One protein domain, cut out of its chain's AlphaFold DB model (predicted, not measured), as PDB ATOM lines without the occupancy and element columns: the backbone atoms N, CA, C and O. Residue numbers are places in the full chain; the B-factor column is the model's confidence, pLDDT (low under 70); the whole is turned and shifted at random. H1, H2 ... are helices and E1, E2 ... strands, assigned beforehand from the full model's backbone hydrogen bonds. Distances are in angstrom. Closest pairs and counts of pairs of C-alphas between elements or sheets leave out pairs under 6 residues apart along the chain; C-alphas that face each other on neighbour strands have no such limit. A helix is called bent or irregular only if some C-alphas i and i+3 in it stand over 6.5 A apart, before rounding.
ATOM      1  N   GLN A 582     -40.914  32.659  39.476       94.62
ATOM      2  CA  GLN A 582     -39.872  33.478  38.848       94.62
ATOM      3  C   GLN A 582     -39.022  34.190  39.903       94.62
ATOM      4  O   GLN A 582     -39.399  34.276  41.072       94.62
ATOM      5  N   TYR A 583     -37.844  34.664  39.503       95.38
ATOM      6  CA  TYR A 583     -36.996  35.485  40.361       95.38
ATOM      7  C   TYR A 583     -37.459  36.938  40.318       95.38
ATOM      8  O   TYR A 583     -37.696  37.480  39.245       95.38
ATOM      9  N   PHE A 584     -37.549  37.561  41.491       96.88
ATOM     10  CA  PHE A 584     -37.874  38.972  41.666       96.88
ATOM     11  C   PHE A 584     -36.848  39.621  42.582       96.88
ATOM     12  O   PHE A 584     -36.359  38.992  43.525       96.88
ATOM     13  N   LYS A 585     -36.541  40.889  42.327       96.69
ATOM     14  CA  LYS A 585     -35.729  41.708  43.220       96.69
ATOM     15  C   LYS A 585     -36.625  42.349  44.274       96.69
ATOM     16  O   LYS A 585     -37.626  42.985  43.957       96.69
ATOM     17  N   VAL A 586     -36.259  42.168  45.537       97.31
ATOM     18  CA  VAL A 586     -37.009  42.652  46.697       97.31
ATOM     19  C   VAL A 586     -36.635  44.111  46.960       97.31
ATOM     20  O   VAL A 586     -35.508  44.416  47.354       97.31
ATOM     21  N   LYS A 587     -37.571  45.033  46.739       96.50
ATOM     22  CA  LYS A 587     -37.380  46.482  46.931       96.50
ATOM     23  C   LYS A 587     -37.478  46.905  48.394       96.50
ATOM     24  O   LYS A 587     -36.752  47.807  48.815       96.50
ATOM     25  N   GLU A 588     -38.316  46.228  49.172       93.81
ATOM     26  CA  GLU A 588     -38.503  46.438  50.609       93.81
ATOM     27  C   GLU A 588     -38.723  45.104  51.317       93.81
ATOM     28  O   GLU A 588     -39.291  44.192  50.724       93.81
ATOM     29  N   SER A 589     -38.257  44.957  52.561       95.75
ATOM     30  CA  SER A 589     -38.404  43.693  53.287       95.75
ATOM     31  C   SER A 589     -39.874  43.427  53.623       95.75
ATOM     32  O   SER A 589     -40.552  44.297  54.163       95.75
ATOM     33  N   PHE A 590     -40.361  42.215  53.356       96.69
ATOM     34  CA  PHE A 590     -41.732  41.805  53.674       96.69
ATOM     35  C   PHE A 590     -41.803  40.313  54.017       96.69
ATOM     36  O   PHE A 590     -40.914  39.533  53.677       96.69
ATOM     37  N   SER A 591     -42.881  39.894  54.678       93.50
ATOM     38  CA  SER A 591     -43.149  38.479  54.954       93.50
ATOM     39  C   SER A 591     -44.299  37.979  54.089       93.50
ATOM     40  O   SER A 591     -45.332  38.636  53.967       93.50
ATOM     41  N   PHE A 592     -44.141  36.792  53.505       93.81
ATOM     42  CA  PHE A 592     -45.198  36.100  52.772       93.81
ATOM     43  C   PHE A 592     -45.222  34.626  53.179       93.81
ATOM     44  O   PHE A 592     -44.231  33.900  53.062       93.81
ATOM     45  N   ARG A 593     -46.376  34.177  53.689       91.12
ATOM     46  CA  ARG A 593     -46.541  32.871  54.348       91.12
ATOM     47  C   ARG A 593     -45.518  32.700  55.486       91.12
ATOM     48  O   ARG A 593     -45.493  33.518  56.396       91.12
ATOM     49  N   LYS A 594     -44.702  31.640  55.452       89.62
ATOM     50  CA  LYS A 594     -43.682  31.325  56.469       89.62
ATOM     51  C   LYS A 594     -42.290  31.898  56.144       89.62
ATOM     52  O   LYS A 594     -41.347  31.595  56.865       89.62
ATOM     53  N   TYR A 595     -42.148  32.683  55.072       90.75
ATOM     54  CA  TYR A 595     -40.858  33.199  54.602       90.75
ATOM     55  C   TYR A 595     -40.775  34.720  54.748       90.75
ATOM     56  O   TYR A 595     -41.753  35.432  54.508       90.75
ATOM     57  N   THR A 596     -39.587  35.211  55.104       92.25
ATOM     58  CA  THR A 596     -39.264  36.642  55.155       92.25
ATOM     59  C   THR A 596     -38.300  36.973  54.023       92.25
ATOM     60  O   THR A 596     -37.219  36.394  53.931       92.25
ATOM     61  N   TYR A 597     -38.697  37.911  53.172       95.88
ATOM     62  CA  TYR A 597     -37.938  38.404  52.032       95.88
ATOM     63  C   TYR A 597     -37.237  39.698  52.439       95.88
ATOM     64  O   TYR A 597     -37.875  40.603  52.973       95.88
ATOM     65  N   GLN A 598     -35.922  39.780  52.233       94.25
ATOM     66  CA  GLN A 598     -35.111  40.923  52.663       94.25
ATOM     67  C   GLN A 598     -34.835  41.882  51.505       94.25
ATOM     68  O   GLN A 598     -34.513  41.443  50.400       94.25
ATOM     69  N   LYS A 599     -34.924  43.188  51.777       96.62
ATOM     70  CA  LYS A 599     -34.601  44.267  50.837       96.62
ATOM     71  C   LYS A 599     -33.225  44.060  50.198       96.62
ATOM     72  O   LYS A 599     -32.241  43.827  50.891       96.62
ATOM     73  N   GLY A 600     -33.169  44.197  48.875       90.75
ATOM     74  CA  GLY A 600     -31.963  44.060  48.058       90.75
ATOM     75  C   GLY A 600     -31.722  42.652  47.510       90.75
ATOM     76  O   GLY A 600     -30.985  42.516  46.536       90.75
ATOM     77  N   ASN A 601     -32.366  41.619  48.063       95.00
ATOM     78  CA  ASN A 601     -32.173  40.249  47.595       95.00
ATOM     79  C   ASN A 601     -32.970  39.961  46.322       95.00
ATOM     80  O   ASN A 601     -34.062  40.487  46.118       95.00
ATOM     81  N   ILE A 602     -32.451  39.047  45.504       94.88
ATOM     82  CA  ILE A 602     -33.211  38.409  44.430       94.88
ATOM     83  C   ILE A 602     -33.717  37.072  44.962       94.88
ATOM     84  O   ILE A 602     -32.959  36.277  45.513       94.88
ATOM     85  N   SER A 603     -35.023  36.847  44.892       95.00
ATOM     86  CA  SER A 603     -35.676  35.687  45.499       95.00
ATOM     87  C   SER A 603     -36.747  35.119  44.585       95.00
ATOM     88  O   SER A 603     -37.404  35.851  43.848       95.00
ATOM     89  N   LYS A 604     -36.928  33.798  44.642       95.94
ATOM     90  CA  LYS A 604     -37.985  33.117  43.893       95.94
ATOM     91  C   LYS A 604     -39.347  33.432  44.527       95.94
ATOM     92  O   LYS A 604     -39.513  33.258  45.737       95.94
ATOM     93  N   PHE A 605     -40.312  33.869  43.723       95.00
ATOM     94  CA  PHE A 605     -41.667  34.214  44.160       95.00
ATOM     95  C   PHE A 605     -42.713  33.678  43.160       95.00
ATOM     96  O   PHE A 605     -42.418  33.620  41.962       95.00
ATOM     97  N   PRO A 606     -43.919  33.260  43.599       94.94
ATOM     98  CA  PRO A 606     -44.955  32.772  42.687       94.94
ATOM     99  C   PRO A 606     -45.444  33.897  41.769       94.94
ATOM    100  O   PRO A 606     -45.881  34.938  42.264       94.94
ATOM    101  N   VAL A 607     -45.436  33.681  40.451       92.50
ATOM    102  CA  VAL A 607     -45.817  34.700  39.452       92.50
ATOM    103  C   VAL A 607     -47.248  35.200  39.677       92.50
ATOM    104  O   VAL A 607     -47.501  36.400  39.621       92.50
ATOM    105  N   VAL A 608     -48.161  34.291  40.038       91.94
ATOM    106  CA  VAL A 608     -49.582  34.592  40.298       91.94
ATOM    107  C   VAL A 608     -49.771  35.596  41.445       91.94
ATOM    108  O   VAL A 608     -50.698  36.401  41.419       91.94
ATOM    109  N   GLU A 609     -48.895  35.573  42.453       95.06
ATOM    110  CA  GLU A 609     -48.978  36.489  43.598       95.06
ATOM    111  C   GLU A 609     -48.080  37.719  43.429       95.06
ATOM    112  O   GLU A 609     -48.353  38.754  44.035       95.06
ATOM    113  N   ALA A 610     -47.033  37.632  42.600       94.94
ATOM    114  CA  ALA A 610     -46.046  38.693  42.414       94.94
ATOM    115  C   ALA A 610     -46.682  40.023  41.985       94.94
ATOM    116  O   ALA A 610     -46.279  41.063  42.500       94.94
ATOM    117  N   GLY A 611     -47.719  39.997  41.136       93.25
ATOM    118  CA  GLY A 611     -48.406  41.204  40.653       93.25
ATOM    119  C   GLY A 611     -48.847  42.149  41.778       93.25
ATOM    120  O   GLY A 611     -48.517  43.330  41.758       93.25
ATOM    121  N   LYS A 612     -49.459  41.612  42.845       95.50
ATOM    122  CA  LYS A 612     -49.916  42.406  44.005       95.50
ATOM    123  C   LYS A 612     -48.767  43.057  44.778       95.50
ATOM    124  O   LYS A 612     -48.957  44.086  45.422       95.50
ATOM    125  N   PHE A 613     -47.595  42.422  44.795       96.56
ATOM    126  CA  PHE A 613     -46.413  42.919  45.503       96.56
ATOM    127  C   PHE A 613     -45.595  43.880  44.638       96.56
ATOM    128  O   PHE A 613     -44.973  44.789  45.183       96.56
ATOM    129  N   ILE A 614     -45.642  43.726  43.313       95.25
ATOM    130  CA  ILE A 614     -45.088  44.689  42.357       95.25
ATOM    131  C   ILE A 614     -45.892  45.992  42.406       95.25
ATOM    132  O   ILE A 614     -45.304  47.053  42.587       95.25
ATOM    133  N   GLU A 615     -47.228  45.922  42.363       93.44
ATOM    134  CA  GLU A 615     -48.108  47.101  42.470       93.44
ATOM    135  C   GLU A 615     -47.897  47.886  43.772       93.44
ATOM    136  O   GLU A 615     -47.989  49.111  43.795       93.44
ATOM    137  N   LYS A 616     -47.573  47.183  44.863       95.00
ATOM    138  CA  LYS A 616     -47.273  47.781  46.171       95.00
ATOM    139  C   LYS A 616     -45.816  48.232  46.336       95.00
ATOM    140  O   LYS A 616     -45.467  48.724  47.402       95.00
ATOM    141  N   GLY A 617     -44.963  48.043  45.328       94.31
ATOM    142  CA  GLY A 617     -43.557  48.456  45.357       94.31
ATOM    143  C   GLY A 617     -42.619  47.556  46.173       94.31
ATOM    144  O   GLY A 617     -41.486  47.953  46.428       94.31
ATOM    145  N   PHE A 618     -43.046  46.352  46.570       95.81
ATOM    146  CA  PHE A 618     -42.213  45.390  47.311       95.81
ATOM    147  C   PHE A 618     -41.317  44.537  46.406       95.81
ATOM    148  O   PHE A 618     -40.248  44.103  46.839       95.81
ATOM    149  N   LEU A 619     -41.738  44.289  45.163       97.50
ATOM    150  CA  LEU A 619     -41.016  43.474  44.184       97.50
ATOM    151  C   LEU A 619     -40.820  44.234  42.868       97.50
ATOM    152  O   LEU A 619     -41.657  45.038  42.474       97.50
ATOM    153  N   GLU A 620     -39.736  43.929  42.161       96.50
ATOM    154  CA  GLU A 620     -39.519  44.311  40.763       96.50
ATOM    155  C   GLU A 620     -38.865  43.161  39.986       96.50
ATOM    156  O   GLU A 620     -38.327  42.220  40.583       96.50
ATOM    157  N   LEU A 621     -38.899  43.219  38.651       95.38
ATOM    158  CA  LEU A 621     -38.137  42.276  37.835       95.38
ATOM    159  C   LEU A 621     -36.634  42.452  38.117       95.38
ATOM    160  O   LEU A 621     -36.155  43.583  38.215       95.38
ATOM    161  N   PRO A 622     -35.874  41.354  38.271       93.81
ATOM    162  CA  PRO A 622     -34.466  41.420  38.649       93.81
ATOM    163  C   PRO A 622     -33.593  41.979  37.523       93.81
ATOM    164  O   PRO A 622     -32.532  42.532  37.804       93.81
ATOM    165  N   CYS A 623     -34.057  41.858  36.278       93.56
ATOM    166  CA  CYS A 623     -33.343  42.251  35.075       93.56
ATOM    167  C   CYS A 623     -34.157  43.245  34.232       93.56
ATOM    168  O   CYS A 623     -35.392  43.192  34.246       93.56
ATOM    169  N   PRO A 624     -33.486  44.141  33.486       88.69
ATOM    170  CA  PRO A 624     -34.134  45.011  32.509       88.69
ATOM    171  C   PRO A 624     -34.733  44.206  31.339       88.69
ATOM    172  O   PRO A 624     -34.375  43.050  31.105       88.69
ATOM    173  N   HIS A 625     -35.656  44.819  30.591       84.06
ATOM    174  CA  HIS A 625     -36.346  44.172  29.470       84.06
ATOM    175  C   HIS A 625     -35.367  43.543  28.462       84.06
ATOM    176  O   HIS A 625     -34.446  44.201  27.986       84.06
ATOM    177  N   GLY A 626     -35.603  42.272  28.114       81.25
ATOM    178  CA  GLY A 626     -34.780  41.505  27.168       81.25
ATOM    179  C   GLY A 626     -33.689  40.637  27.808       81.25
ATOM    180  O   GLY A 626     -32.985  39.931  27.086       81.25
ATOM    181  N   GLN A 627     -33.565  40.650  29.139       89.31
ATOM    182  CA  GLN A 627     -32.647  39.791  29.888       89.31
ATOM    183  C   GLN A 627     -33.392  38.913  30.906       89.31
ATOM    184  O   GLN A 627     -34.427  39.310  31.442       89.31
ATOM    185  N   ILE A 628     -32.855  37.724  31.189       90.19
ATOM    186  CA  ILE A 628     -33.343  36.800  32.224       90.19
ATOM    187  C   ILE A 628     -32.272  36.669  33.306       90.19
ATOM    188  O   ILE A 628     -31.082  36.627  33.010       90.19
ATOM    189  N   TRP A 629     -32.696  36.604  34.566       93.25
ATOM    190  CA  TRP A 629     -31.801  36.327  35.687       93.25
ATOM    191  C   TRP A 629     -31.376  34.859  35.678       93.25
ATOM    192  O   TRP A 629     -32.224  33.981  35.851       93.25
ATOM    193  N   ASP A 630     -30.080  34.594  35.527       88.62
ATOM    194  CA  ASP A 630     -29.523  33.253  35.690       88.62
ATOM    195  C   ASP A 630     -29.123  33.030  37.163       88.62
ATOM    196  O   ASP A 630     -28.233  33.710  37.683       88.62
ATOM    197  N   PRO A 631     -29.758  32.081  37.877       82.75
ATOM    198  CA  PRO A 631     -29.431  31.809  39.273       82.75
ATOM    199  C   PRO A 631     -28.027  31.224  39.476       82.75
ATOM    200  O   PRO A 631     -27.529  31.281  40.602       82.75
ATOM    201  N   THR A 632     -27.409  30.666  38.428       83.06
ATOM    202  CA  THR A 632     -26.080  30.043  38.486       83.06
ATOM    203  C   THR A 632     -24.988  31.103  38.486       83.06
ATOM    204  O   THR A 632     -24.198  31.169  39.427       83.06
ATOM    205  N   SER A 633     -24.981  31.972  37.473       87.31
ATOM    206  CA  SER A 633     -24.033  33.089  37.378       87.31
ATOM    207  C   SER A 633     -24.367  34.250  38.318       87.31
ATOM    208  O   SER A 633     -23.472  34.999  38.695       87.31
ATOM    209  N   LYS A 634     -25.633  34.376  38.752       88.56
ATOM    210  CA  LYS A 634     -26.170  35.555  39.456       88.56
ATOM    211  C   LYS A 634     -26.038  36.833  38.624       88.56
ATOM    212  O   LYS A 634     -25.769  37.907  39.163       88.56
ATOM    213  N   GLU A 635     -26.250  36.708  37.320       90.81
ATOM    214  CA  GLU A 635     -26.212  37.814  36.371       90.81
ATOM    215  C   GLU A 635     -27.446  37.800  35.457       90.81
ATOM    216  O   GLU A 635     -28.167  36.805  35.338       90.81
ATOM    217  N   CYS A 636     -27.719  38.944  34.831       90.31
ATOM    218  CA  CYS A 636     -28.767  39.071  33.827       90.31
ATOM    219  C   CYS A 636     -28.193  38.724  32.450       90.31
ATOM    220  O   CYS A 636     -27.349  39.454  31.932       90.31
ATOM    221  N   ILE A 637     -28.666  37.637  31.845       89.62
ATOM    222  CA  ILE A 637     -28.215  37.173  30.528       89.62
ATOM    223  C   ILE A 637     -29.218  37.571  29.441       89.62
ATOM    224  O   ILE A 637     -30.430  37.550  29.659       89.62
ATOM    225  N   VAL A 638     -28.724  37.964  28.265       88.56
ATOM    226  CA  VAL A 638     -29.571  38.316  27.115       88.56
ATOM    227  C   VAL A 638     -30.188  37.045  26.547       88.56
ATOM    228  O   VAL A 638     -29.487  36.063  26.313       88.56
ATOM    229  N   ILE A 639     -31.496  37.065  26.291       81.69
ATOM    230  CA  ILE A 639     -32.156  35.963  25.588       81.69
ATOM    231  C   ILE A 639     -31.653  35.990  24.142       81.69
ATOM    232  O   ILE A 639     -32.048  36.862  23.365       81.69
TER     233      ILE A 639
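AT A GLANCE: This is residues 582 to 639 of the 649 residues of an uncharacterized protein of Thermoplasmatales archaeon I-plasma (UniProt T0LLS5). Three small two-stranded ribbons stand in a row along the longest axis: the hairpin E2 and E3 at one end, the pair E1 and E4 in the middle, and the hairpin E5 and E6 at the other end. The short helix H1 sits at one side of the middle pair, and a long link from it passes E1 on the way to the last hairpin. The 58 printed residues hold one named helix and six named strands, in the order E1 E2 E3 E4 H1 E5 E6, each ribbon antiparallel, class mixed. The whole is compact, with a radius of gyration of the C-alphas of 11.3 A, and only just elongated, spanning 31 by 21 by 17 A.

IN THESE COORDINATES: Find C-alpha 582 at (-39.872, 33.478, 38.848); from there E1 runs 12.4 A to residue 586. Next come E2, residues 590 to 592, E3, residues 595 to 597, and E4, residues 602 to 606, 13.1 A long. H1, residues 607 to 615, runs 13.0 A from C-alpha 607 at (-45.817, 34.700, 39.452). E5 is residues 627 to 630, and E6, residues 635 to 638, ends at (-29.571, 38.316, 27.115).

HOW THE PARTS SIT: Between E1 and E4, look at N 584 and O 603, 2.9 A apart. Residues 585 to 586 of E1 also pair, antiparallel, with residues 619 to 620. In the hairpin E2 and E3, N 597 and O 590 are 2.8 A apart; in the hairpin E5 and E6, N 628 and O 637 are 2.9 A apart. The closest C-alphas of E1 and H1 are those of Gln 582 and Val 607, 6.1 A; of E1 and E5, Tyr 583 and Trp 629, 7.0 A; of E1 and E3, Val 586 and Tyr 597, 6.9 A. H1 is irregular, but only just, C-alphas 608 and 611 being 6.7 A apart; 2 of 5 O i to N i+4 pairs and 4 of 6 O i to N i+3 pairs are within hydrogen-bond range.

THE WHOLE: The two C-alphas farthest apart, those of Lys 594 and Val 638, are 33.3 A apart. The printed part has no cut; the link from H1 to E5, 11 residues, is long. Mean pLDDT of the printed part is 92.6, and no printed residue is under 70.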